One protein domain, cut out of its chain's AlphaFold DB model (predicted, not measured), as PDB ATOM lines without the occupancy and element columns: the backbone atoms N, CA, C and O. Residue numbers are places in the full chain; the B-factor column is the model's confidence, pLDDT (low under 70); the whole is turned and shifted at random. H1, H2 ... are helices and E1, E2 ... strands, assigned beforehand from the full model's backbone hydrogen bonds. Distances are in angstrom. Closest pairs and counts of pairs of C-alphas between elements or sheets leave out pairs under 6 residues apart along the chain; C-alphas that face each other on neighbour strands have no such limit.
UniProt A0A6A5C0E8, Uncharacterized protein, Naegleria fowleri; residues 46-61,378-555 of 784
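Overview. This is residues 46 to 61 and 378 to 555 of the 784 residues of an uncharacterized protein of Naegleria fowleri (UniProt A0A6A5C0E8). Two strongly twisted sheets of five strands lie face to face as a sandwich, their strands crossed at 66 degrees. The short helix H1 packs on a small part of the first sheet's face turned away from the second, over E4 and, only just, E5, while the short helices H2, H3, H5 and H6 gather at one end and H4 lies over E9. The printed part has 194 residues, with ten named strands and six named helices in the order E1 H1 E2 H2 E3 E4 E5 E6 H3 E7 E8 E9 E10 H4 H5 H6, of mixed class. One sheet runs E1 E5 E4 E7 E8, antiparallel; the other runs E6 E3 E2 E9 E10, mixed. The whole is compact, with a radius of gyration of the C-alphas of 16.0 A and spans of 44 by 40 by 32 A.

Along the chain. E1, residues 46 to 48, begins at C-alpha 46 (-43.181, 21.635, 40.157), and H1 is residues 50 to 56. After the cut come E2, 379 to 390, 28.6 A long and bending by 77 degrees at residue 383; H2, 396 to 399; and E3, 400 to 409, 26.6 A. E4, 418 to 428, spans 31.8 A, and E5, 434 to 445, spans 29.4 A. E6 is 459 to 466, H3 468 to 474, E7 482 to 493, 29.5 A, E8 500 to 506, E9 512 to 518 and E10 521 to 523. H4, 528 to 537, H5, 539 to 542, and H6, 550 to 554, follow; H6 ends at C-alpha 554 (-39.874, 21.302, 43.289).

Arrangement. E1 and E5 are antiparallel, with N 46 and O 441 2.9 A apart, within hydrogen-bond range. E4 and E5 form a hairpin, with N 423 and O 440 at 2.9 A. E2 and E9 are parallel, with N 387 and O 513 at 2.9 A. Between the sheets, the closest C-alphas of E2 and E8 are Glu 380 and Ser 502, 5.5 A apart. H1 is on the first sheet at a height of 8.9 A. H3 touches H5, their closest C-alphas, Ala 471 and Ile 541, being 5.0 A apart. H4 is over E9 at a height of 10.0 A. H2 and H6 only graze the second sheet. Every O i to N i+4 pair is within hydrogen-bond range in H3, H4 and H6; H1 has 1 of 3, and 3 of 4 O i to N i+3 pairs; H2 and H5 are too short for an i+4 pair.

Size, cuts and confidence. The C-alphas farthest apart, Pro 61 and Ser 393, are 49.0 A apart. Residues 62 to 377 are not printed, and C-alphas 61 and 378 are 23.2 A apart across this cut. Of the links printed whole, E5 to E6 is long. Mean pLDDT of the printed part is 91.2; residues 392 to 398 and 431 to 432 are under 70.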
ATOM      1  N   ILE A  46     -44.004  21.832  41.352       98.00
ATOM      2  CA  ILE A  46     -43.181  21.635  40.157       98.00
ATOM      3  C   ILE A  46     -43.120  22.943  39.366       98.00
ATOM      4  O   ILE A  46     -44.124  23.621  39.170       98.00
ATOM      5  N   GLN A  47     -41.932  23.313  38.908       97.75
ATOM      6  CA  GLN A  47     -41.693  24.559  38.179       97.75
ATOM      7  C   GLN A  47     -40.398  24.452  37.377       97.75
ATOM      8  O   GLN A  47     -39.528  23.637  37.687       97.75
ATOM      9  N   GLY A  48     -40.254  25.284  36.350       97.50
ATOM     10  CA  GLY A  48     -39.074  25.242  35.496       97.50
ATOM     11  C   GLY A  48     -39.010  26.342  34.433       97.50
ATOM     12  O   GLY A  48     -39.898  27.198  34.351       97.50
ATOM     13  N   PRO A  49     -37.937  26.345  33.626       97.25
ATOM     14  CA  PRO A  49     -37.641  27.392  32.656       97.25
ATOM     15  C   PRO A  49     -38.558  27.337  31.418       97.25
ATOM     16  O   PRO A  49     -39.033  26.261  31.050       97.25
ATOM     17  N   PRO A  50     -38.714  28.452  30.672       97.19
ATOM     18  CA  PRO A  50     -39.479  28.483  29.417       97.19
ATOM     19  C   PRO A  50     -39.016  27.500  28.330       97.19
ATOM     20  O   PRO A  50     -39.779  27.167  27.429       97.19
ATOM     21  N   SER A  51     -37.778  27.000  28.409       96.81
ATOM     22  CA  SER A  51     -37.265  25.963  27.505       96.81
ATOM     23  C   SER A  51     -37.971  24.608  27.644       96.81
ATOM     24  O   SER A  51     -37.815  23.768  26.765       96.81
ATOM     25  N   GLU A  52     -38.736  24.383  28.718       97.31
ATOM     26  CA  GLU A  52     -39.529  23.162  28.920       97.31
ATOM     27  C   GLU A  52     -40.993  23.291  28.457       97.31
ATOM     28  O   GLU A  52     -41.715  22.302  28.512       97.31
ATOM     29  N   PHE A  53     -41.453  24.437  27.929       97.62
ATOM     30  CA  PHE A  53     -42.836  24.548  27.419       97.62
ATOM     31  C   PHE A  53     -43.182  23.466  26.365       97.62
ATOM     32  O   PHE A  53     -44.217  22.819  26.514       97.62
ATOM     33  N   PRO A  54     -42.322  23.139  25.369       96.56
ATOM     34  CA  PRO A  54     -42.597  22.042  24.428       96.56
ATOM     35  C   PRO A  54     -42.627  20.650  25.079       96.56
ATOM     36  O   PRO A  54     -43.219  19.727  24.532       96.56
ATOM     37  N   LEU A  55     -42.001  20.487  26.251       95.19
ATOM     38  CA  LEU A  55     -41.970  19.233  27.014       95.19
ATOM     39  C   LEU A  55     -43.312  18.941  27.707       95.19
ATOM     40  O   LEU A  55     -43.635  17.779  27.969       95.19
ATOM     41  N   HIS A  56     -44.049  20.015  28.006       95.81
ATOM     42  CA  HIS A  56     -45.322  20.036  28.722       95.81
ATOM     43  C   HIS A  56     -46.536  20.299  27.824       95.81
ATOM     44  O   HIS A  56     -47.673  20.229  28.296       95.81
ATOM     45  N   GLN A  57     -46.320  20.534  26.524       94.88
ATOM     46  CA  GLN A  57     -47.393  20.478  25.538       94.88
ATOM     47  C   GLN A  57     -48.109  19.127  25.638       94.88
ATOM     48  O   GLN A  57     -47.493  18.058  25.676       94.88
ATOM     49  N   TYR A  58     -49.433  19.189  25.724       94.25
ATOM     50  CA  TYR A  58     -50.261  17.996  25.759       94.25
ATOM     51  C   TYR A  58     -50.131  17.268  24.408       94.25
ATOM     52  O   TYR A  58     -50.169  17.936  23.375       94.25
ATOM     53  N   PRO A  59     -49.910  15.941  24.383       94.81
ATOM     54  CA  PRO A  59     -49.520  15.251  23.158       94.81
ATOM     55  C   PRO A  59     -50.615  15.296  22.092       94.81
ATOM     56  O   PRO A  59     -51.799  15.147  22.395       94.81
ATOM     57  N   GLU A  60     -50.198  15.403  20.833       95.19
ATOM     58  CA  GLU A  60     -51.077  15.175  19.686       95.19
ATOM     59  C   GLU A  60     -51.522  13.701  19.622       95.19
ATOM     60  O   GLU A  60     -50.715  12.808  19.913       95.19
ATOM     61  N   PRO A  61     -52.756  13.388  19.182       95.81
ATOM     62  CA  PRO A  61     -53.233  12.005  19.095       95.81
ATOM     63  C   PRO A  61     -52.392  11.080  18.204       95.81
ATOM     64  O   PRO A  61     -52.350   9.872  18.435       95.81
ATOM     65  N   SER A 378     -65.540  17.304  36.262       95.44
ATOM     66  CA  SER A 378     -65.887  17.745  37.625       95.44
ATOM     67  C   SER A 378     -65.739  19.254  37.873       95.44
ATOM     68  O   SER A 378     -66.299  19.774  38.836       95.44
ATOM     69  N   LEU A 379     -65.002  19.980  37.026       97.31
ATOM     70  CA  LEU A 379     -64.825  21.433  37.136       97.31
ATOM     71  C   LEU A 379     -64.632  22.105  35.771       97.31
ATOM     72  O   LEU A 379     -64.408  21.444  34.758       97.31
ATOM     73  N   GLU A 380     -64.695  23.433  35.761       97.75
ATOM     74  CA  GLU A 380     -64.459  24.278  34.592       97.75
ATOM     75  C   GLU A 380     -63.617  25.497  34.981       97.75
ATOM     76  O   GLU A 380     -64.020  26.284  35.838       97.75
ATOM     77  N   LEU A 381     -62.433  25.646  34.382       97.88
ATOM     78  CA  LEU A 381     -61.557  26.794  34.607       97.88
ATOM     79  C   LEU A 381     -62.256  28.095  34.203       97.88
ATOM     80  O   LEU A 381     -62.795  28.221  33.104       97.88
ATOM     81  N   THR A 382     -62.187  29.091  35.081       96.62
ATOM     82  CA  THR A 382     -62.478  30.481  34.722       96.62
ATOM     83  C   THR A 382     -61.220  31.118  34.133       96.62
ATOM     84  O   THR A 382     -60.110  30.663  34.394       96.62
ATOM     85  N   GLN A 383     -61.357  32.229  33.408       95.81
ATOM     86  CA  GLN A 383     -60.200  33.016  32.953       95.81
ATOM     87  C   GLN A 383     -59.559  33.864  34.073       95.81
ATOM     88  O   GLN A 383     -58.790  34.778  33.779       95.81
ATOM     89  N   GLY A 384     -59.881  33.590  35.342       94.75
ATOM     90  CA  GLY A 384     -59.339  34.272  36.512       94.75
ATOM     91  C   GLY A 384     -58.317  33.442  37.288       94.75
ATOM     92  O   GLY A 384     -58.324  32.209  37.275       94.75
ATOM     93  N   ALA A 385     -57.447  34.145  38.004       95.94
ATOM     94  CA  ALA A 385     -56.420  33.580  38.875       95.94
ATOM     95  C   ALA A 385     -56.269  34.442  40.139       95.94
ATOM     96  O   ALA A 385     -56.743  35.577  40.180       95.94
ATOM     97  N   SER A 386     -55.595  33.929  41.165       95.38
ATOM     98  CA  SER A 386     -55.170  34.725  42.322       95.38
ATOM     99  C   SER A 386     -53.687  34.501  42.617       95.38
ATOM    100  O   SER A 386     -53.221  33.361  42.691       95.38
ATOM    101  N   LEU A 387     -52.938  35.599  42.733       95.25
ATOM    102  CA  LEU A 387     -51.484  35.640  42.887       95.25
ATOM    103  C   LEU A 387     -51.133  36.243  44.249       95.25
ATOM    104  O   LEU A 387     -51.370  37.428  44.480       95.25
ATOM    105  N   THR A 388     -50.557  35.449  45.152       93.75
ATOM    106  CA  THR A 388     -50.157  35.910  46.493       93.75
ATOM    107  C   THR A 388     -48.640  35.956  46.623       93.75
ATOM    108  O   THR A 388     -47.971  34.922  46.558       93.75
ATOM    109  N   PHE A 389     -48.106  37.161  46.821       91.38
ATOM    110  CA  PHE A 389     -46.674  37.448  46.915       91.38
ATOM    111  C   PHE A 389     -46.228  37.588  48.382       91.38
ATOM    112  O   PHE A 389     -46.797  38.416  49.097       91.38
ATOM    113  N   PRO A 390     -45.200  36.858  48.847       87.38
ATOM    114  CA  PRO A 390     -44.663  37.044  50.193       87.38
ATOM    115  C   PRO A 390     -43.851  38.346  50.320       87.38
ATOM    116  O   PRO A 390     -43.081  38.705  49.429       87.38
ATOM    117  N   ILE A 391     -43.955  39.021  51.467       80.06
ATOM    118  CA  ILE A 391     -42.966  40.002  51.934       80.06
ATOM    119  C   ILE A 391     -41.923  39.261  52.775       80.06
ATOM    120  O   ILE A 391     -42.233  38.696  53.824       80.06
ATOM    121  N   SER A 392     -40.664  39.303  52.346       65.00
ATOM    122  CA  SER A 392     -39.547  38.797  53.145       65.00
ATOM    123  C   SER A 392     -39.219  39.720  54.325       65.00
ATOM    124  O   SER A 392     -38.978  40.914  54.140       65.00
ATOM    125  N   SER A 393     -39.121  39.141  55.526       50.91
ATOM    126  CA  SER A 393     -38.348  39.728  56.630       50.91
ATOM    127  C   SER A 393     -37.287  38.785  57.214       50.91
ATOM    128  O   SER A 393     -36.213  39.283  57.559       50.91
ATOM    129  N   GLN A 394     -37.529  37.460  57.340       49.84
ATOM    130  CA  GLN A 394     -36.493  36.538  57.868       49.84
ATOM    131  C   GLN A 394     -36.666  34.996  57.733       49.84
ATOM    132  O   GLN A 394     -35.926  34.278  58.404       49.84
ATOM    133  N   VAL A 395     -37.593  34.440  56.935       49.41
ATOM    134  CA  VAL A 395     -37.925  32.984  56.976       49.41
ATOM    135  C   VAL A 395     -37.751  32.290  55.616       49.41
ATOM    136  O   VAL A 395     -37.990  32.894  54.578       49.41
ATOM    137  N   ALA A 396     -37.347  31.012  55.612       49.09
ATOM    138  CA  ALA A 396     -37.033  30.248  54.398       49.09
ATOM    139  C   ALA A 396     -38.225  30.031  53.440       49.09
ATOM    140  O   ALA A 396     -38.022  29.955  52.231       49.09
ATOM    141  N   ASP A 397     -39.459  29.989  53.948       53.88
ATOM    142  CA  ASP A 397     -40.665  29.806  53.125       53.88
ATOM    143  C   ASP A 397     -41.046  31.054  52.299       53.88
ATOM    144  O   ASP A 397     -41.892  30.978  51.409       53.88
ATOM    145  N   THR A 398     -40.413  32.215  52.529       69.50
ATOM    146  CA  THR A 398     -40.787  33.484  51.873       69.50
ATOM    147  C   THR A 398     -40.271  33.634  50.434       69.50
ATOM    148  O   THR A 398     -40.241  34.750  49.922       69.50
ATOM    149  N   GLU A 399     -39.817  32.564  49.768       86.31
ATOM    150  CA  GLU A 399     -39.475  32.619  48.334       86.31
ATOM    151  C   GLU A 399     -40.609  32.178  47.399       86.31
ATOM    152  O   GLU A 399     -40.514  32.419  46.197       86.31
ATOM    153  N   MET A 400     -41.677  31.569  47.923       92.06
ATOM    154  CA  MET A 400     -42.754  30.993  47.113       92.06
ATOM    155  C   MET A 400     -43.940  31.962  46.958       92.06
ATOM    156  O   MET A 400     -44.669  32.239  47.908       92.06
ATOM    157  N   MET A 401     -44.170  32.440  45.735       93.19
ATOM    158  CA  MET A 401     -45.447  33.023  45.310       93.19
ATOM    159  C   MET A 401     -46.485  31.901  45.193       93.19
ATOM    160  O   MET A 401     -46.224  30.888  44.547       93.19
ATOM    161  N   THR A 402     -47.675  32.087  45.767       94.69
ATOM    162  CA  THR A 402     -48.806  31.165  45.555       94.69
ATOM    163  C   THR A 402     -49.616  31.609  44.341       94.69
ATOM    164  O   THR A 402     -49.919  32.794  44.202       94.69
ATOM    165  N   VAL A 403     -49.981  30.658  43.480       96.12
ATOM    166  CA  VAL A 403     -50.775  30.866  42.264       96.12
ATOM    167  C   VAL A 403     -51.995  29.953  42.318       96.12
ATOM    168  O   VAL A 403     -51.878  28.742  42.169       96.12
ATOM    169  N   LYS A 404     -53.177  30.526  42.542       97.06
ATOM    170  CA  LYS A 404     -54.454  29.804  42.559       97.06
ATOM    171  C   LYS A 404     -55.144  29.937  41.204       97.06
ATOM    172  O   LYS A 404     -55.520  31.044  40.817       97.06
ATOM    173  N   LEU A 405     -55.339  28.821  40.500       97.94
ATOM    174  CA  LEU A 405     -56.213  28.771  39.321       97.94
ATOM    175  C   LEU A 405     -57.667  28.718  39.806       97.94
ATOM    176  O   LEU A 405     -57.979  27.892  40.665       97.94
ATOM    177  N   ILE A 406     -58.549  29.580  39.294       97.56
ATOM    178  CA  ILE A 406     -59.936  29.658  39.776       97.56
ATOM    179  C   ILE A 406     -60.860  28.891  38.834       97.56
ATOM    180  O   ILE A 406     -60.919  29.184  37.638       97.56
ATOM    181  N   ALA A 407     -61.610  27.932  39.370       97.81
ATOM    182  CA  ALA A 407     -62.536  27.098  38.617       97.81
ATOM    183  C   ALA A 407     -63.938  27.088  39.238       97.81
ATOM    184  O   ALA A 407     -64.121  27.187  40.450       97.81
ATOM    185  N   LYS A 408     -64.945  26.914  38.390       97.44
ATOM    186  CA  LYS A 408     -66.318  26.620  38.783       97.44
ATOM    187  C   LYS A 408     -66.448  25.107  39.022       97.44
ATOM    188  O   LYS A 408     -66.130  24.344  38.106       97.44
ATOM    189  N   PRO A 409     -66.924  24.642  40.190       97.06
ATOM    190  CA  PRO A 409     -67.257  23.233  40.379       97.06
ATOM    191  C   PRO A 409     -68.482  22.861  39.526       97.06
ATOM    192  O   PRO A 409     -69.434  23.638  39.413       97.06
ATOM    193  N   LEU A 410     -68.453  21.678  38.909       96.19
ATOM    194  CA  LEU A 410     -69.559  21.128  38.114       96.19
ATOM    195  C   LEU A 410     -70.232  19.923  38.790       96.19
ATOM    196  O   LEU A 410     -71.399  19.652  38.516       96.19
ATOM    197  N   ASP A 411     -69.535  19.247  39.705       90.94
ATOM    198  CA  ASP A 411     -70.116  18.284  40.641       90.94
ATOM    199  C   ASP A 411     -69.725  18.609  42.097       90.94
ATOM    200  O   ASP A 411     -68.871  19.457  42.365       90.94
ATOM    201  N   ALA A 412     -70.398  17.962  43.052       88.19
ATOM    202  CA  ALA A 412     -70.148  18.141  44.485       88.19
ATOM    203  C   ALA A 412     -68.917  17.366  44.998       88.19
ATOM    204  O   ALA A 412     -68.505  17.569  46.136       88.19
ATOM    205  N   GLU A 413     -68.333  16.491  44.174       89.25
ATOM    206  CA  GLU A 413     -67.097  15.754  44.475       89.25
ATOM    207  C   GLU A 413     -65.848  16.576  44.104       89.25
ATOM    208  O   GLU A 413     -64.727  16.150  44.368       89.25
ATOM    209  N   ALA A 414     -66.018  17.750  43.482       93.25
ATOM    210  CA  ALA A 414     -64.927  18.612  43.053       93.25
ATOM    211  C   ALA A 414     -64.171  19.277  44.216       93.25
ATOM    212  O   ALA A 414     -62.967  19.465  44.098       93.25
ATOM    213  N   GLU A 415     -64.836  19.625  45.324       93.69
ATOM    214  CA  GLU A 415     -64.196  20.191  46.527       93.69
ATOM    215  C   GLU A 415     -63.435  19.089  47.289       93.69
ATOM    216  O   GLU A 415     -63.978  18.021  47.558       93.69
ATOM    217  N   GLY A 416     -62.160  19.321  47.618       94.19
ATOM    218  CA  GLY A 416     -61.298  18.335  48.285       94.19
ATOM    219  C   GLY A 416     -60.711  17.241  47.378       94.19
ATOM    220  O   GLY A 416     -59.874  16.461  47.834       94.19
ATOM    221  N   LYS A 417     -61.081  17.181  46.092       95.50
ATOM    222  CA  LYS A 417     -60.513  16.227  45.125       95.50
ATOM    223  C   LYS A 417     -59.099  16.624  44.686       95.50
ATOM    224  O   LYS A 417     -58.803  17.802  44.486       95.50
ATOM    225  N   GLN A 418     -58.240  15.615  44.511       96.25
ATOM    226  CA  GLN A 418     -56.893  15.760  43.955       96.25
ATOM    227  C   GLN A 418     -56.952  15.870  42.420       96.25
ATOM    228  O   GLN A 418     -57.634  15.086  41.759       96.25
ATOM    229  N   PHE A 419     -56.189  16.806  41.860       97.62
ATOM    230  CA  PHE A 419     -55.992  17.025  40.426       97.62
ATOM    231  C   PHE A 419     -54.499  17.184  40.112       97.62
ATOM    232  O   PHE A 419     -53.698  17.492  40.998       97.62
ATOM    233  N   LYS A 420     -54.130  17.048  38.835       97.88
ATOM    234  CA  LYS A 420     -52.911  17.662  38.293       97.88
ATOM    235  C   LYS A 420     -53.269  19.015  37.678       97.88
ATOM    236  O   LYS A 420     -54.327  19.137  37.064       97.88
ATOM    237  N   ALA A 421     -52.401  20.013  37.789       98.12
ATOM    238  CA  ALA A 421     -52.576  21.301  37.113       98.12
ATOM    239  C   ALA A 421     -51.255  21.803  36.513       98.12
ATOM    240  O   ALA A 421     -50.189  21.474  37.027       98.12
ATOM    241  N   TYR A 422     -51.335  22.596  35.441       98.38
ATOM    242  CA  TYR A 422     -50.206  23.234  34.750       98.38
ATOM    243  C   TYR A 422     -50.586  24.638  34.264       98.38
ATOM    244  O   TYR A 422     -51.722  24.860  33.836       98.38
ATOM    245  N   ALA A 423     -49.625  25.564  34.284       98.50
ATOM    246  CA  ALA A 423     -49.714  26.861  33.618       98.50
ATOM    247  C   ALA A 423     -48.328  27.412  33.242       98.50
ATOM    248  O   ALA A 423     -47.355  27.264  33.984       98.50
ATOM    249  N   GLU A 424     -48.254  28.137  32.130       98.56
ATOM    250  CA  GLU A 424     -47.083  28.924  31.727       98.56
ATOM    251  C   GLU A 424     -47.226  30.350  32.247       98.56
ATOM    252  O   GLU A 424     -48.259  30.983  32.043       98.56
ATOM    253  N   VAL A 425     -46.204  30.878  32.913       97.81
ATOM    254  CA  VAL A 425     -46.244  32.195  33.555       97.81
ATOM    255  C   VAL A 425     -45.522  33.214  32.677       97.81
ATOM    256  O   VAL A 425     -44.323  33.089  32.422       97.81
ATOM    257  N   TYR A 426     -46.243  34.245  32.241       96.69
ATOM    258  CA  TYR A 426     -45.733  35.368  31.452       96.69
ATOM    259  C   TYR A 426     -45.850  36.685  32.229       96.69
ATOM    260  O   TYR A 426     -46.779  36.862  33.015       96.69
ATOM    261  N   ALA A 427     -44.947  37.629  31.961       93.44
ATOM    262  CA  ALA A 427     -45.011  39.015  32.432       93.44
ATOM    263  C   ALA A 427     -45.136  39.995  31.259       93.44
ATOM    264  O   ALA A 427     -44.694  39.702  30.146       93.44
ATOM    265  N   SER A 428     -45.667  41.186  31.529       88.50
ATOM    266  CA  SER A 428     -45.573  42.316  30.605       88.50
ATOM    267  C   SER A 428     -44.178  42.935  30.652       88.50
ATOM    268  O   SER A 428     -43.636  43.207  31.724       88.50
ATOM    269  N   SER A 429     -43.601  43.196  29.484       82.12
ATOM    270  CA  SER A 429     -42.397  44.010  29.330       82.12
ATOM    271  C   SER A 429     -42.720  45.505  29.359       82.12
ATOM    272  O   SER A 429     -43.838  45.932  29.060       82.12
ATOM    273  N   SER A 430     -41.697  46.335  29.569       71.19
ATOM    274  CA  SER A 430     -41.786  47.786  29.346       71.19
ATOM    275  C   SER A 430     -41.994  48.194  27.872       71.19
ATOM    276  O   SER A 430     -42.069  49.384  27.580       71.19
ATOM    277  N   SER A 431     -42.070  47.235  26.939       65.19
ATOM    278  CA  SER A 431     -42.457  47.436  25.534       65.19
ATOM    279  C   SER A 431     -43.809  46.790  25.189       65.19
ATOM    280  O   SER A 431     -44.081  46.537  24.016       65.19
ATOM    281  N   SER A 432     -44.643  46.498  26.196       69.06
ATOM    282  CA  SER A 432     -45.984  45.900  26.063       69.06
ATOM    283  C   SER A 432     -46.025  44.534  25.357       69.06
ATOM    284  O   SER A 432     -47.063  44.124  24.839       69.06
ATOM    285  N   SER A 433     -44.904  43.810  25.341       83.88
ATOM    286  CA  SER A 433     -44.810  42.426  24.866       83.88
ATOM    287  C   SER A 433     -44.867  41.457  26.043       83.88
ATOM    288  O   SER A 433     -44.331  41.751  27.109       83.88
ATOM    289  N   LEU A 434     -45.468  40.281  25.853       91.19
ATOM    290  CA  LEU A 434     -45.436  39.233  26.873       91.19
ATOM    291  C   LEU A 434     -44.120  38.455  26.789       91.19
ATOM    292  O   LEU A 434     -43.810  37.867  25.754       91.19
ATOM    293  N   GLU A 435     -43.362  38.438  27.881       93.81
ATOM    294  CA  GLU A 435     -42.117  37.679  28.018       93.81
ATOM    295  C   GLU A 435     -42.317  36.507  29.002       93.81
ATOM    296  O   GLU A 435     -42.948  36.689  30.049       93.81
ATOM    297  N   PRO A 436     -41.826  35.293  28.686       95.94
ATOM    298  CA  PRO A 436     -42.049  34.115  29.517       95.94
ATOM    299  C   PRO A 436     -41.106  34.090  30.729       95.94
ATOM    300  O   PRO A 436     -39.897  34.282  30.599       95.94
ATOM    301  N   ILE A 437     -41.655  33.791  31.905       96.94
ATOM    302  CA  ILE A 437     -40.909  33.659  33.163       96.94
ATOM    303  C   ILE A 437     -40.480  32.202  33.390       96.94
ATOM    304  O   ILE A 437     -39.331  31.925  33.730       96.94
ATOM    305  N   GLY A 438     -41.414  31.271  33.195       97.50
ATOM    306  CA  GLY A 438     -41.266  29.840  33.467       97.50
ATOM    307  C   GLY A 438     -42.631  29.155  33.480       97.50
ATOM    308  O   GLY A 438     -43.631  29.786  33.144       97.50
ATOM    309  N   PHE A 439     -42.693  27.883  33.864       98.44
ATOM    310  CA  PHE A 439     -43.959  27.175  34.090       98.44
ATOM    311  C   PHE A 439     -44.148  26.831  35.571       98.44
ATOM    312  O   PHE A 439     -43.182  26.778  36.337       98.44
ATOM    313  N   ILE A 440     -45.397  26.566  35.944       98.38
ATOM    314  CA  ILE A 440     -45.809  25.950  37.206       98.38
ATOM    315  C   ILE A 440     -46.640  24.701  36.916       98.38
ATOM    316  O   ILE A 440     -47.379  24.642  35.934       98.38
ATOM    317  N   SER A 441     -46.505  23.688  37.761       98.06
ATOM    318  CA  SER A 441     -47.163  22.393  37.627       98.06
ATOM    319  C   SER A 441     -47.244  21.686  38.984       98.06
ATOM    320  O   SER A 441     -46.558  22.058  39.938       98.06
ATOM    321  N   GLY A 442     -48.051  20.635  39.088       96.56
ATOM    322  CA  GLY A 442     -48.009  19.730  40.234       96.56
ATOM    323  C   GLY A 442     -49.317  19.005  40.504       96.56
ATOM    324  O   GLY A 442     -50.305  19.153  39.783       96.56
ATOM    325  N   MET A 443     -49.300  18.224  41.583       97.62
ATOM    326  CA  MET A 443     -50.514  17.734  42.229       97.62
ATOM    327  C   MET A 443     -51.081  18.839  43.119       97.62
ATOM    328  O   MET A 443     -50.339  19.519  43.825       97.62
ATOM    329  N   THR A 444     -52.396  19.005  43.098       97.00
ATOM    330  CA  THR A 444     -53.115  20.029  43.859       97.00
ATOM    331  C   THR A 444     -54.444  19.463  44.358       97.00
ATOM    332  O   THR A 444     -54.985  18.527  43.767       97.00
ATOM    333  N   ILE A 445     -54.966  20.000  45.458       97.06
ATOM    334  CA  ILE A 445     -56.305  19.688  45.971       97.06
ATOM    335  C   ILE A 445     -57.179  20.920  45.766       97.06
ATOM    336  O   ILE A 445     -56.750  22.038  46.041       97.06
ATOM    337  N   ALA A 446     -58.404  20.719  45.290       96.81
ATOM    338  CA  ALA A 446     -59.362  21.800  45.106       96.81
ATOM    339  C   ALA A 446     -59.848  22.367  46.453       96.81
ATOM    340  O   ALA A 446     -60.604  21.723  47.183       96.81
ATOM    341  N   GLU A 447     -59.437  23.596  46.756       95.75
ATOM    342  CA  GLU A 447     -59.871  24.373  47.917       95.75
ATOM    343  C   GLU A 447     -61.179  25.119  47.620       95.75
ATOM    344  O   GLU A 447     -61.405  25.587  46.505       95.75
ATOM    345  N   LYS A 448     -62.029  25.310  48.631       94.62
ATOM    346  CA  LYS A 448     -63.218  26.168  48.532       94.62
ATOM    347  C   LYS A 448     -62.818  27.649  48.529       94.62
ATOM    348  O   LYS A 448     -62.043  28.064  49.389       94.62
ATOM    349  N   CYS A 449     -63.386  28.467  47.642       92.19
ATOM    350  CA  CYS A 449     -63.172  29.915  47.696       92.19
ATOM    351  C   CYS A 449     -63.895  30.565  48.888       92.19
ATOM    352  O   CYS A 449     -65.112  30.446  49.050       92.19
ATOM    353  N   ASP A 450     -63.127  31.293  49.700       85.75
ATOM    354  CA  ASP A 450     -63.564  31.934  50.942       85.75
ATOM    355  C   ASP A 450     -64.234  33.306  50.738       85.75
ATOM    356  O   ASP A 450     -64.874  33.810  51.656       85.75
ATOM    357  N   GLY A 451     -64.116  33.887  49.540       85.69
ATOM    358  CA  GLY A 451     -64.585  35.233  49.193       85.69
ATOM    359  C   GLY A 451     -63.518  36.330  49.287       85.69
ATOM    360  O   GLY A 451     -63.727  37.406  48.728       85.69
ATOM    361  N   ASN A 452     -62.375  36.073  49.935       84.19
ATOM    362  CA  ASN A 452     -61.294  37.049  50.114       84.19
ATOM    363  C   ASN A 452     -60.189  36.879  49.064       84.19
ATOM    364  O   ASN A 452     -59.648  37.874  48.575       84.19
ATOM    365  N   GLU A 453     -59.841  35.633  48.721       82.75
ATOM    366  CA  GLU A 453     -58.817  35.331  47.703       82.75
ATOM    367  C   GLU A 453     -59.392  34.985  46.327       82.75
ATOM    368  O   GLU A 453     -58.709  35.120  45.310       82.75
ATOM    369  N   CYS A 454     -60.642  34.524  46.287       85.94
ATOM    370  CA  CYS A 454     -61.368  34.203  45.062       85.94
ATOM    371  C   CYS A 454     -62.893  34.202  45.288       85.94
ATOM    372  O   CYS A 454     -63.338  34.118  46.438       85.94
ATOM    373  N   PRO A 455     -63.717  34.318  44.225       89.25
ATOM    374  CA  PRO A 455     -65.161  34.521  44.359       89.25
ATOM    375  C   PRO A 455     -65.891  33.366  45.059       89.25
ATOM    376  O   PRO A 455     -65.628  32.195  44.782       89.25
ATOM    377  N   HIS A 456     -66.867  33.686  45.916       90.62
ATOM    378  CA  HIS A 456     -67.731  32.683  46.546       90.62
ATOM    379  C   HIS A 456     -68.393  31.753  45.514       90.62
ATOM    380  O   HIS A 456     -68.830  32.189  44.450       90.62
ATOM    381  N   GLY A 457     -68.508  30.466  45.858       91.44
ATOM    382  CA  GLY A 457     -69.089  29.437  44.984       91.44
ATOM    383  C   GLY A 457     -68.128  28.874  43.930       91.44
ATOM    384  O   GLY A 457     -68.487  27.916  43.248       91.44
ATOM    385  N   MET A 458     -66.915  29.420  43.821       96.00
ATOM    386  CA  MET A 458     -65.815  28.831  43.052       96.00
ATOM    387  C   MET A 458     -64.948  27.918  43.933       96.00
ATOM    388  O   MET A 458     -65.045  27.918  45.164       96.00
ATOM    389  N   ILE A 459     -64.064  27.170  43.281       96.56
ATOM    390  CA  ILE A 459     -62.939  26.458  43.888       96.56
ATOM    391  C   ILE A 459     -61.613  27.028  43.368       96.56
ATOM    392  O   ILE A 459     -61.529  27.542  42.249       96.56
ATOM    393  N   ALA A 460     -60.572  26.927  44.186       97.00
ATOM    394  CA  ALA A 460     -59.203  27.285  43.851       97.00
ATOM    395  C   ALA A 460     -58.329  26.032  43.755       97.00
ATOM    396  O   ALA A 460     -58.431  25.123  44.575       97.00
ATOM    397  N   LEU A 461     -57.430  26.011  42.777       97.75
ATOM    398  CA  LEU A 461     -56.397  24.991  42.621       97.75
ATOM    399  C   LEU A 461     -55.038  25.652  42.910       97.75
ATOM    400  O   LEU A 461     -54.505  26.332  42.026       97.75
ATOM    401  N   PRO A 462     -54.511  25.557  44.146       96.75
ATOM    402  CA  PRO A 462     -53.235  26.158  44.515       96.75
ATOM    403  C   PRO A 462     -52.047  25.425  43.876       96.75
ATOM    404  O   PRO A 462     -51.885  24.213  44.019       96.75
ATOM    405  N   LEU A 463     -51.193  26.206  43.221       97.12
ATOM    406  CA  LEU A 463     -49.824  25.895  42.815       97.12
ATOM    407  C   LEU A 463     -48.880  26.947  43.430       97.12
ATOM    408  O   LEU A 463     -49.333  27.948  43.994       97.12
ATOM    409  N   GLN A 464     -47.562  26.765  43.310       95.62
ATOM    410  CA  GLN A 464     -46.582  27.758  43.769       95.62
ATOM    411  C   GLN A 464     -45.412  27.932  42.793       95.62
ATOM    412  O   GLN A 464     -45.043  27.005  42.075       95.62
ATOM    413  N   MET A 465     -44.793  29.115  42.818       95.25
ATOM    414  CA  MET A 465     -43.616  29.481  42.025       95.25
ATOM    415  C   MET A 465     -42.573  30.183  42.903       95.25
ATOM    416  O   MET A 465     -42.912  31.107  43.638       95.25
ATOM    417  N   SER A 466     -41.297  29.817  42.801       95.12
ATOM    418  CA  SER A 466     -40.212  30.578  43.423       95.12
ATOM    419  C   SER A 466     -40.036  31.913  42.696       95.12
ATOM    420  O   SER A 466     -39.831  31.951  41.480       95.12
ATOM    421  N   VAL A 467     -40.045  33.027  43.436       93.19
ATOM    422  CA  VAL A 467     -39.848  34.382  42.880       93.19
ATOM    423  C   VAL A 467     -38.478  34.563  42.210       93.19
ATOM    424  O   VAL A 467     -38.284  35.503  41.439       93.19
ATOM    425  N   LYS A 468     -37.534  33.637  42.428       94.25
ATOM    426  CA  LYS A 468     -36.260  33.573  41.697       94.25
ATOM    427  C   LYS A 468     -36.443  33.340  40.196       94.25
ATOM    428  O   LYS A 468     -35.573  33.742  39.432       94.25
ATOM    429  N   TRP A 469     -37.556  32.758  39.736       95.81
ATOM    430  CA  TRP A 469     -37.839  32.677  38.297       95.81
ATOM    431  C   TRP A 469     -38.088  34.053  37.679       95.81
ATOM    432  O   TRP A 469     -37.563  34.331  36.605       95.81
ATOM    433  N   ILE A 470     -38.784  34.949  38.390       93.62
ATOM    434  CA  ILE A 470     -38.966  36.351  37.975       93.62
ATOM    435  C   ILE A 470     -37.590  37.022  37.847       93.62
ATOM    436  O   ILE A 470     -37.302  37.651  36.830       93.62
ATOM    437  N   ALA A 471     -36.701  36.801  38.823       92.62
ATOM    438  CA  ALA A 471     -35.323  37.290  38.783       92.62
ATOM    439  C   ALA A 471     -34.513  36.696  37.614       92.62
ATOM    440  O   ALA A 471     -33.840  37.430  36.892       92.62
ATOM    441  N   LYS A 472     -34.605  35.380  37.370       95.06
ATOM    442  CA  LYS A 472     -33.925  34.701  36.255       95.06
ATOM    443  C   LYS A 472     -34.401  35.223  34.901       95.06
ATOM    444  O   LYS A 472     -33.577  35.373  33.994       95.06
ATOM    445  N   ALA A 473     -35.695  35.501  34.764       93.75
ATOM    446  CA  ALA A 473     -36.287  36.073  33.564       93.75
ATOM    447  C   ALA A 473     -35.834  37.530  33.367       93.75
ATOM    448  O   ALA A 473     -35.321  37.853  32.301       93.75
ATOM    449  N   GLN A 474     -35.874  38.369  34.410       90.56
ATOM    450  CA  GLN A 474     -35.346  39.743  34.380       90.56
ATOM    451  C   GLN A 474     -33.855  39.791  33.996       90.56
ATOM    452  O   GLN A 474     -33.477  40.570  33.129       90.56
ATOM    453  N   GLN A 475     -33.017  38.901  34.545       90.25
ATOM    454  CA  GLN A 475     -31.601  38.753  34.159       90.25
ATOM    455  C   GLN A 475     -31.382  38.329  32.695       90.25
ATOM    456  O   GLN A 475     -30.278  38.480  32.176       90.25
ATOM    457  N   SER A 476     -32.389  37.729  32.056       86.94
ATOM    458  CA  SER A 476     -32.314  37.222  30.676       86.94
ATOM    459  C   SER A 476     -33.025  38.140  29.672       86.94
ATOM    460  O   SER A 476     -32.872  37.963  28.463       86.94
ATOM    461  N   SER A 477     -33.805  39.103  30.168       84.50
ATOM    462  CA  SER A 477     -34.583  40.052  29.381       84.50
ATOM    463  C   SER A 477     -33.750  41.272  28.968       84.50
ATOM    464  O   SER A 477     -32.679  41.554  29.504       84.50
ATOM    465  N   LYS A 478     -34.272  42.022  27.996       77.31
ATOM    466  CA  LYS A 478     -33.812  43.373  27.635       77.31
ATOM    467  C   LYS A 478     -34.721  44.467  28.214       77.31
ATOM    468  O   LYS A 478     -34.506  45.643  27.927       77.31
ATOM    469  N   SER A 479     -35.749  44.085  28.970       78.00
ATOM    470  CA  SER A 479     -36.797  44.952  29.495       78.00
ATOM    471  C   SER A 479     -36.972  44.757  31.006       78.00
ATOM    472  O   SER A 479     -36.514  43.773  31.590       78.00
ATOM    473  N   ASN A 480     -37.660  45.698  31.656       80.81
ATOM    474  CA  ASN A 480     -38.124  45.481  33.023       80.81
ATOM    475  C   ASN A 480     -39.430  44.679  32.976       80.81
ATOM    476  O   ASN A 480     -40.457  45.216  32.559       80.81
ATOM    477  N   LEU A 481     -39.388  43.422  33.427       87.44
ATOM    478  CA  LEU A 481     -40.581  42.581  33.564       87.44
ATOM    479  C   LEU A 481     -41.459  43.067  34.721       87.44
ATOM    480  O   LEU A 481     -40.966  43.244  35.840       87.44
ATOM    481  N   GLN A 482     -42.747  43.256  34.441       87.50
ATOM    482  CA  GLN A 482     -43.738  43.854  35.332       87.50
ATOM    483  C   GLN A 482     -45.074  43.096  35.302       87.50
ATOM    484  O   GLN A 482     -45.399  42.368  34.362       87.50
ATOM    485  N   MET A 483     -45.866  43.301  36.353       86.25
ATOM    486  CA  MET A 483     -47.284  42.956  36.404       86.25
ATOM    487  C   MET A 483     -48.091  43.783  35.376       86.25
ATOM    488  O   MET A 483     -47.727  44.935  35.123       86.25
ATOM    489  N   PRO A 484     -49.208  43.259  34.830       88.31
ATOM    490  CA  PRO A 484     -49.851  41.994  35.187       88.31
ATOM    491  C   PRO A 484     -49.076  40.766  34.698       88.31
ATOM    492  O   PRO A 484     -48.509  40.767  33.607       88.31
ATOM    493  N   PHE A 485     -49.084  39.707  35.507       92.81
ATOM    494  CA  PHE A 485     -48.714  38.376  35.040       92.81
ATOM    495  C   PHE A 485     -49.926  37.718  34.381       92.81
ATOM    496  O   PHE A 485     -51.056  37.867  34.846       92.81
ATOM    497  N   ILE A 486     -49.678  36.987  33.299       95.56
ATOM    498  CA  ILE A 486     -50.689  36.246  32.544       95.56
ATOM    499  C   ILE A 486     -50.285  34.778  32.552       95.56
ATOM    500  O   ILE A 486     -49.145  34.438  32.230       95.56
ATOM    501  N   LEU A 487     -51.225  33.912  32.917       97.69
ATOM    502  CA  LEU A 487     -51.063  32.470  32.822       97.69
ATOM    503  C   LEU A 487     -51.533  32.013  31.438       97.69
ATOM    504  O   LEU A 487     -52.608  32.427  30.999       97.69
ATOM    505  N   LYS A 488     -50.750  31.172  30.759       97.88
ATOM    506  CA  LYS A 488     -51.048  30.607  29.434       97.88
ATOM    507  C   LYS A 488     -51.047  29.081  29.440       97.88
ATOM    508  O   LYS A 488     -50.492  28.463  30.348       97.88
ATOM    509  N   ASN A 489     -51.690  28.494  28.428       97.25
ATOM    510  CA  ASN A 489     -51.817  27.045  28.216       97.25
ATOM    511  C   ASN A 489     -52.303  26.298  29.474       97.25
ATOM    512  O   ASN A 489     -51.925  25.155  29.749       97.25
ATOM    513  N   VAL A 490     -53.144  26.981  30.256       98.12
ATOM    514  CA  VAL A 490     -53.555  26.562  31.593       98.12
ATOM    515  C   VAL A 490     -54.451  25.345  31.462       98.12
ATOM    516  O   VAL A 490     -55.480  25.401  30.786       98.12
ATOM    517  N   ASN A 491     -54.086  24.246  32.115       97.06
ATOM    518  CA  ASN A 491     -54.877  23.026  32.089       97.06
ATOM    519  C   ASN A 491     -54.921  22.322  33.444       97.06
ATOM    520  O   ASN A 491     -53.986  22.382  34.243       97.06
ATOM    521  N   VAL A 492     -56.045  21.650  33.679       98.00
ATOM    522  CA  VAL A 492     -56.304  20.792  34.833       98.00
ATOM    523  C   VAL A 492     -56.594  19.401  34.301       98.00
ATOM    524  O   VAL A 492     -57.424  19.238  33.404       98.00
ATOM    525  N   GLN A 493     -55.914  18.408  34.859       97.62
ATOM    526  CA  GLN A 493     -55.987  17.013  34.450       97.62
ATOM    527  C   GLN A 493     -56.454  16.127  35.605       97.62
ATOM    528  O   GLN A 493     -56.185  16.391  36.782       97.62
ATOM    529  N   ASP A 494     -57.101  15.026  35.250       96.81
ATOM    530  CA  ASP A 494     -57.302  13.898  36.146       96.81
ATOM    531  C   ASP A 494     -55.956  13.263  36.551       96.81
ATOM    532  O   ASP A 494     -55.006  13.200  35.766       96.81
ATOM    533  N   VAL A 495     -55.870  12.792  37.796       95.75
ATOM    534  CA  VAL A 495     -54.635  12.222  38.365       95.75
ATOM    535  C   VAL A 495     -54.318  10.851  37.767       95.75
ATOM    536  O   VAL A 495     -53.154  10.563  37.498       95.75
ATOM    537  N   ALA A 496     -55.346  10.023  37.560       92.25
ATOM    538  CA  ALA A 496     -55.211   8.614  37.200       92.25
ATOM    539  C   ALA A 496     -55.013   8.391  35.694       92.25
ATOM    540  O   ALA A 496     -54.183   7.585  35.301       92.25
ATOM    541  N   SER A 497     -55.776   9.102  34.863       93.88
ATOM    542  CA  SER A 497     -55.791   8.950  33.397       93.88
ATOM    543  C   SER A 497     -54.954   9.996  32.653       93.88
ATOM    544  O   SER A 497     -54.731   9.883  31.447       93.88
ATOM    545  N   SER A 498     -54.520  11.053  33.352       96.25
ATOM    546  CA  SER A 498     -53.926  12.264  32.767       96.25
ATOM    547  C   SER A 498     -54.811  13.003  31.747       96.25
ATOM    548  O   SER A 498     -54.327  13.919  31.086       96.25
ATOM    549  N   ASN A 499     -56.100  12.656  31.630       96.31
ATOM    550  CA  ASN A 499     -57.052  13.352  30.764       96.31
ATOM    551  C   ASN A 499     -57.244  14.809  31.207       96.31
ATOM    552  O   ASN A 499     -57.393  15.071  32.401       96.31
ATOM    553  N   ILE A 500     -57.340  15.739  30.252       96.25
ATOM    554  CA  ILE A 500     -57.845  17.099  30.495       96.25
ATOM    555  C   ILE A 500     -59.257  17.020  31.101       96.25
ATOM    556  O   ILE A 500     -60.121  16.342  30.560       96.25
ATOM    557  N   ILE A 501     -59.479  17.744  32.200       97.06
ATOM    558  CA  ILE A 501     -60.799  18.045  32.788       97.06
ATOM    559  C   ILE A 501     -61.261  19.439  32.341       97.06
ATOM    560  O   ILE A 501     -62.443  19.690  32.109       97.06
ATOM    561  N   SER A 502     -60.322  20.383  32.239       97.38
ATOM    562  CA  SER A 502     -60.572  21.728  31.723       97.38
ATOM    563  C   SER A 502     -59.266  22.389  31.280       97.38
ATOM    564  O   SER A 502     -58.210  22.131  31.863       97.38
ATOM    565  N   LYS A 503     -59.331  23.255  30.263       96.88
ATOM    566  CA  LYS A 503     -58.206  24.072  29.790       96.88
ATOM    567  C   LYS A 503     -58.679  25.450  29.322       96.88
ATOM    568  O   LYS A 503     -59.810  25.576  28.856       96.88
ATOM    569  N   ILE A 504     -57.804  26.450  29.399       97.62
ATOM    570  CA  ILE A 504     -57.972  27.774  28.778       97.62
ATOM    571  C   ILE A 504     -56.666  28.201  28.098       97.62
ATOM    572  O   ILE A 504     -55.576  27.867  28.563       97.62
ATOM    573  N   GLU A 505     -56.764  28.972  27.014       96.62
ATOM    574  CA  GLU A 505     -55.584  29.510  26.321       96.62
ATOM    575  C   GLU A 505     -54.795  30.470  27.222       96.62
ATOM    576  O   GLU A 505     -53.576  30.346  27.341       96.62
ATOM    577  N   GLN A 506     -55.487  31.408  27.882       96.75
ATOM    578  CA  GLN A 506     -54.884  32.348  28.827       96.75
ATOM    579  C   GLN A 506     -55.891  32.943  29.826       96.75
ATOM    580  O   GLN A 506     -57.095  33.018  29.552       96.75
ATOM    581  N   THR A 507     -55.381  33.412  30.968       96.06
ATOM    582  CA  THR A 507     -56.120  34.244  31.935       96.06
ATOM    583  C   THR A 507     -56.279  35.687  31.451       96.06
ATOM    584  O   THR A 507     -55.468  36.193  30.676       96.06
ATOM    585  N   ILE A 508     -57.293  36.378  31.971       92.50
ATOM    586  CA  ILE A 508     -57.539  37.808  31.764       92.50
ATOM    587  C   ILE A 508     -57.005  38.585  32.975       92.50
ATOM    588  O   ILE A 508     -57.273  38.225  34.125       92.50
ATOM    589  N   SER A 509     -56.261  39.664  32.730       87.00
ATOM    590  CA  SER A 509     -55.650  40.523  33.760       87.00
ATOM    591  C   SER A 509     -56.671  41.084  34.756       87.00
ATOM    592  O   SER A 509     -56.442  41.086  35.960       87.00
ATOM    593  N   GLU A 510     -57.832  41.491  34.259       86.25
ATOM    594  CA  GLU A 510     -58.955  42.070  34.993       86.25
ATOM    595  C   GLU A 510     -59.685  41.046  35.882       86.25
ATOM    596  O   GLU A 510     -60.447  41.429  36.767       86.25
ATOM    597  N   LEU A 511     -59.427  39.750  35.671       83.88
ATOM    598  CA  LEU A 511     -59.898  38.633  36.498       83.88
ATOM    599  C   LEU A 511     -58.760  38.007  37.331       83.88
ATOM    600  O   LEU A 511     -58.956  36.972  37.968       83.88
ATOM    601  N   THR A 512     -57.563  38.606  37.311       88.62
ATOM    602  CA  THR A 512     -56.372  38.110  38.010       88.62
ATOM    603  C   THR A 512     -56.124  38.933  39.271       88.62
ATOM    604  O   THR A 512     -55.556  40.027  39.240       88.62
ATOM    605  N   PHE A 513     -56.558  38.403  40.410       89.44
ATOM    606  CA  PHE A 513     -56.405  39.047  41.709       89.44
ATOM    607  C   PHE A 513     -54.946  39.008  42.173       89.44
ATOM    608  O   PHE A 513     -54.223  38.040  41.939       89.44
ATOM    609  N   SER A 514     -54.503  40.074  42.839       92.12
ATOM    610  CA  SER A 514     -53.151  40.183  43.398       92.12
ATOM    611  C   SER A 514     -53.212  40.473  44.891       92.12
ATOM    612  O   SER A 514     -53.980  41.329  45.340       92.12
ATOM    613  N   HIS A 515     -52.421  39.748  45.673       92.31
ATOM    614  CA  HIS A 515     -52.388  39.809  47.132       92.31
ATOM    615  C   HIS A 515     -50.942  39.840  47.623       92.31
ATOM    616  O   HIS A 515     -50.034  39.342  46.954       92.31
ATOM    617  N   ILE A 516     -50.724  40.402  48.806       90.38
ATOM    618  CA  ILE A 516     -49.410  40.430  49.455       90.38
ATOM    619  C   ILE A 516     -49.546  39.841  50.861       90.38
ATOM    620  O   ILE A 516     -50.471  40.211  51.582       90.38
ATOM    621  N   SER A 517     -48.646  38.938  51.257       88.81
ATOM    622  CA  SER A 517     -48.676  38.251  52.555       88.81
ATOM    623  C   SER A 517     -47.432  38.518  53.409       88.81
ATOM    624  O   SER A 517     -46.316  38.617  52.903       88.81
ATOM    625  N   HIS A 518     -47.607  38.603  54.728       85.12
ATOM    626  CA  HIS A 518     -46.525  38.706  55.709       85.12
ATOM    627  C   HIS A 518     -46.857  37.831  56.925       85.12
ATOM    628  O   HIS A 518     -47.665  38.193  57.775       85.12
ATOM    629  N   GLY A 519     -46.273  36.631  56.980       76.25
ATOM    630  CA  GLY A 519     -46.653  35.628  57.979       76.25
ATOM    631  C   GLY A 519     -48.113  35.190  57.813       76.25
ATOM    632  O   GLY A 519     -48.492  34.703  56.748       76.25
ATOM    633  N   SER A 520     -48.919  35.362  58.863       79.12
ATOM    634  CA  SER A 520     -50.374  35.149  58.841       79.12
ATOM    635  C   SER A 520     -51.139  36.205  58.048       79.12
ATOM    636  O   SER A 520     -52.240  35.932  57.569       79.12
ATOM    637  N   ASP A 521     -50.584  37.409  57.936       84.31
ATOM    638  CA  ASP A 521     -51.343  38.591  57.556       84.31
ATOM    639  C   ASP A 521     -51.368  38.735  56.035       84.31
ATOM    640  O   ASP A 521     -50.367  38.497  55.352       84.31
ATOM    641  N   LYS A 522     -52.522  39.120  55.481       87.81
ATOM    642  CA  LYS A 522     -52.732  39.242  54.034       87.81
ATOM    643  C   LYS A 522     -53.396  40.566  53.682       87.81
ATOM    644  O   LYS A 522     -54.412  40.949  54.256       87.81
ATOM    645  N   VAL A 523     -52.830  41.247  52.691       90.25
ATOM    646  CA  VAL A 523     -53.427  42.408  52.035       90.25
ATOM    647  C   VAL A 523     -54.043  41.924  50.727       90.25
ATOM    648  O   VAL A 523     -53.332  41.517  49.806       90.25
ATOM    649  N   HIS A 524     -55.371  41.947  50.661       90.75
ATOM    650  CA  HIS A 524     -56.137  41.499  49.500       90.75
ATOM    651  C   HIS A 524     -56.273  42.613  48.448       90.75
ATOM    652  O   HIS A 524     -56.197  43.798  48.766       90.75
ATOM    653  N   ASN A 525     -56.503  42.219  47.191       87.25
ATOM    654  CA  ASN A 525     -56.796  43.100  46.048       87.25
ATOM    655  C   ASN A 525     -55.838  44.300  45.886       87.25
ATOM    656  O   ASN A 525     -56.245  45.444  45.670       87.25
ATOM    657  N   VAL A 526     -54.537  44.022  45.986       91.38
ATOM    658  CA  VAL A 526     -53.453  44.999  45.854       91.38
ATOM    659  C   VAL A 526     -53.301  45.448  44.398       91.38
ATOM    660  O   VAL A 526     -53.308  44.637  43.474       91.38
ATOM    661  N   LYS A 527     -53.112  46.756  44.189       91.56
ATOM    662  CA  LYS A 527     -52.880  47.342  42.860       91.56
ATOM    663  C   LYS A 527     -51.555  46.879  42.245       91.56
ATOM    664  O   LYS A 527     -50.541  46.813  42.939       91.56
ATOM    665  N   VAL A 528     -51.558  46.698  40.922       88.62
ATOM    666  CA  VAL A 528     -50.394  46.355  40.079       88.62
ATOM    667  C   VAL A 528     -49.134  47.153  40.445       88.62
ATOM    668  O   VAL A 528     -48.085  46.552  40.663       88.62
ATOM    669  N   ASP A 529     -49.235  48.473  40.615       89.69
ATOM    670  CA  ASP A 529     -48.088  49.336  40.951       89.69
ATOM    671  C   ASP A 529     -47.431  48.979  42.291       89.69
ATOM    672  O   ASP A 529     -46.211  49.026  42.427       89.69
ATOM    673  N   ALA A 530     -48.223  48.589  43.294       90.50
ATOM    674  CA  ALA A 530     -47.709  48.202  44.605       90.50
ATOM    675  C   ALA A 530     -47.029  46.823  44.568       90.50
ATOM    676  O   ALA A 530     -46.024  46.626  45.249       90.50
ATOM    677  N   VAL A 531     -47.506  45.903  43.720       89.94
ATOM    678  CA  VAL A 531     -46.825  44.623  43.451       89.94
ATOM    679  C   VAL A 531     -45.523  44.853  42.677       89.94
ATOM    680  O   VAL A 531     -44.484  44.329  43.064       89.94
ATOM    681  N   ASN A 532     -45.533  45.703  41.644       91.06
ATOM    682  CA  ASN A 532     -44.328  46.100  40.905       91.06
ATOM    683  C   ASN A 532     -43.287  46.766  41.823       91.06
ATOM    684  O   ASN A 532     -42.096  46.463  41.736       91.06
ATOM    685  N   ASN A 533     -43.728  47.619  42.753       90.62
ATOM    686  CA  ASN A 533     -42.862  48.206  43.772       90.62
ATOM    687  C   ASN A 533     -42.303  47.148  44.736       90.62
ATOM    688  O   ASN A 533     -41.104  47.175  44.999       90.62
ATOM    689  N   LEU A 534     -43.112  46.188  45.208       88.69
ATOM    690  CA  LEU A 534     -42.630  45.071  46.032       88.69
ATOM    691  C   LEU A 534     -41.561  44.253  45.292       88.69
ATOM    692  O   LEU A 534     -40.478  44.037  45.832       88.69
ATOM    693  N   LEU A 535     -41.826  43.844  44.049       88.38
ATOM    694  CA  LEU A 535     -40.886  43.078  43.224       88.38
ATOM    695  C   LEU A 535     -39.577  43.852  42.988       88.38
ATOM    696  O   LEU A 535     -38.499  43.275  43.121       88.38
ATOM    697  N   SER A 536     -39.648  45.165  42.736       87.88
ATOM    698  CA  SER A 536     -38.463  46.016  42.526       87.88
ATOM    699  C   SER A 536     -37.618  46.257  43.786       87.88
ATOM    700  O   SER A 536     -36.488  46.747  43.681       87.88
ATOM    701  N   ILE A 537     -38.109  45.887  44.976       87.75
ATOM    702  CA  ILE A 537     -37.347  45.907  46.235       87.75
ATOM    703  C   ILE A 537     -37.113  44.522  46.847       87.75
ATOM    704  O   ILE A 537     -36.348  44.429  47.807       87.75
ATOM    705  N   HIS A 538     -37.705  43.458  46.298       87.00
ATOM    706  CA  HIS A 538     -37.724  42.138  46.923       87.00
ATOM    707  C   HIS A 538     -36.300  41.568  47.103       87.00
ATOM    708  O   HIS A 538     -35.605  41.357  46.101       87.00
ATOM    709  N   PRO A 539     -35.846  41.273  48.343       87.88
ATOM    710  CA  PRO A 539     -34.450  40.913  48.603       87.88
ATOM    711  C   PRO A 539     -33.963  39.725  47.772       87.88
ATOM    712  O   PRO A 539     -32.913  39.813  47.145       87.88
ATOM    713  N   ILE A 540     -34.773  38.663  47.685       88.56
ATOM    714  CA  ILE A 540     -34.434  37.421  46.968       88.56
ATOM    715  C   ILE A 540     -34.310  37.650  45.452       88.56
ATOM    716  O   ILE A 540     -33.538  36.957  44.800       88.56
ATOM    717  N   ILE A 541     -35.028  38.631  44.887       88.44
ATOM    718  CA  ILE A 541     -34.913  38.975  43.459       88.44
ATOM    719  C   ILE A 541     -33.603  39.732  43.212       88.44
ATOM    720  O   ILE A 541     -32.876  39.419  42.272       88.44
ATOM    721  N   LYS A 542     -33.251  40.678  44.094       87.31
ATOM    722  CA  LYS A 542     -31.998  41.449  44.006       87.31
ATOM    723  C   LYS A 542     -30.743  40.626  44.281       87.31
ATOM    724  O   LYS A 542     -29.699  40.923  43.712       87.31
ATOM    725  N   SER A 543     -30.828  39.629  45.161       88.75
ATOM    726  CA  SER A 543     -29.696  38.787  45.560       88.75
ATOM    727  C   SER A 543     -29.592  37.480  44.769       88.75
ATOM    728  O   SER A 543     -28.869  36.581  45.198       88.75
ATOM    729  N   PHE A 544     -30.343  37.319  43.677       91.75
ATOM    730  CA  PHE A 544     -30.315  36.088  42.895       91.75
ATOM    731  C   PHE A 544     -29.039  36.003  42.045       91.75
ATOM    732  O   PHE A 544     -28.756  36.879  41.230       91.75
ATOM    733  N   ASP A 545     -28.281  34.923  42.217       92.56
ATOM    734  CA  ASP A 545     -26.980  34.675  41.581       92.56
ATOM    735  C   ASP A 545     -27.075  34.082  40.161       92.56
ATOM    736  O   ASP A 545     -26.064  33.952  39.472       92.56
ATOM    737  N   GLY A 546     -28.285  33.736  39.710       93.00
ATOM    738  CA  GLY A 546     -28.535  33.082  38.425       93.00
ATOM    739  C   GLY A 546     -28.598  31.551  38.494       93.00
ATOM    740  O   GLY A 546     -28.924  30.924  37.482       93.00
ATOM    741  N   VAL A 547     -28.321  30.936  39.651       94.69
ATOM    742  CA  VAL A 547     -28.234  29.478  39.814       94.69
ATOM    743  C   VAL A 547     -29.614  28.872  40.068       94.69
ATOM    744  O   VAL A 547     -30.283  29.163  41.057       94.69
ATOM    745  N   ILE A 548     -30.042  27.966  39.184       95.25
ATOM    746  CA  ILE A 548     -31.275  27.193  39.381       95.25
ATOM    747  C   ILE A 548     -31.050  26.197  40.528       95.25
ATOM    748  O   ILE A 548     -30.099  25.416  40.514       95.25
ATOM    749  N   THR A 549     -31.931  26.229  41.529       94.06
ATOM    750  CA  THR A 549     -31.848  25.403  42.746       94.06
ATOM    751  C   THR A 549     -32.965  24.361  42.807       94.06
ATOM    752  O   THR A 549     -33.973  24.495  42.119       94.06
ATOM    753  N   GLU A 550     -32.834  23.330  43.651       92.75
ATOM    754  CA  GLU A 550     -33.899  22.323  43.822       92.75
ATOM    755  C   GLU A 550     -35.222  22.962  44.293       92.75
ATOM    756  O   GLU A 550     -36.288  22.595  43.801       92.75
ATOM    757  N   THR A 551     -35.152  23.999  45.139       93.38
ATOM    758  CA  THR A 551     -36.313  24.794  45.571       93.38
ATOM    759  C   THR A 551     -37.034  25.470  44.403       93.38
ATOM    760  O   THR A 551     -38.258  25.546  44.400       93.38
ATOM    761  N   MET A 552     -36.300  25.905  43.374       96.06
ATOM    762  CA  MET A 552     -36.873  26.468  42.143       96.06
ATOM    763  C   MET A 552     -37.484  25.413  41.211       96.06
ATOM    764  O   MET A 552     -38.170  25.790  40.270       96.06
ATOM    765  N   LEU A 553     -37.246  24.118  41.440       96.94
ATOM    766  CA  LEU A 553     -37.737  23.034  40.580       96.94
ATOM    767  C   LEU A 553     -38.894  22.247  41.211       96.94
ATOM    768  O   LEU A 553     -39.761  21.756  40.493       96.94
ATOM    769  N   PHE A 554     -38.915  22.135  42.545       96.06
ATOM    770  CA  PHE A 554     -39.874  21.302  43.289       96.06
ATOM    771  C   PHE A 554     -40.499  21.993  44.524       96.06
ATOM    772  O   PHE A 554     -41.322  21.392  45.222       96.06
ATOM    773  N   GLY A 555     -40.130  23.249  44.809       94.31
ATOM    774  CA  GLY A 555     -40.506  23.968  46.033       94.31
ATOM    775  C   GLY A 555     -39.630  23.599  47.239       94.31
ATOM    776  O   GLY A 555     -38.668  22.841  47.100       94.31
TER     777      GLY A 555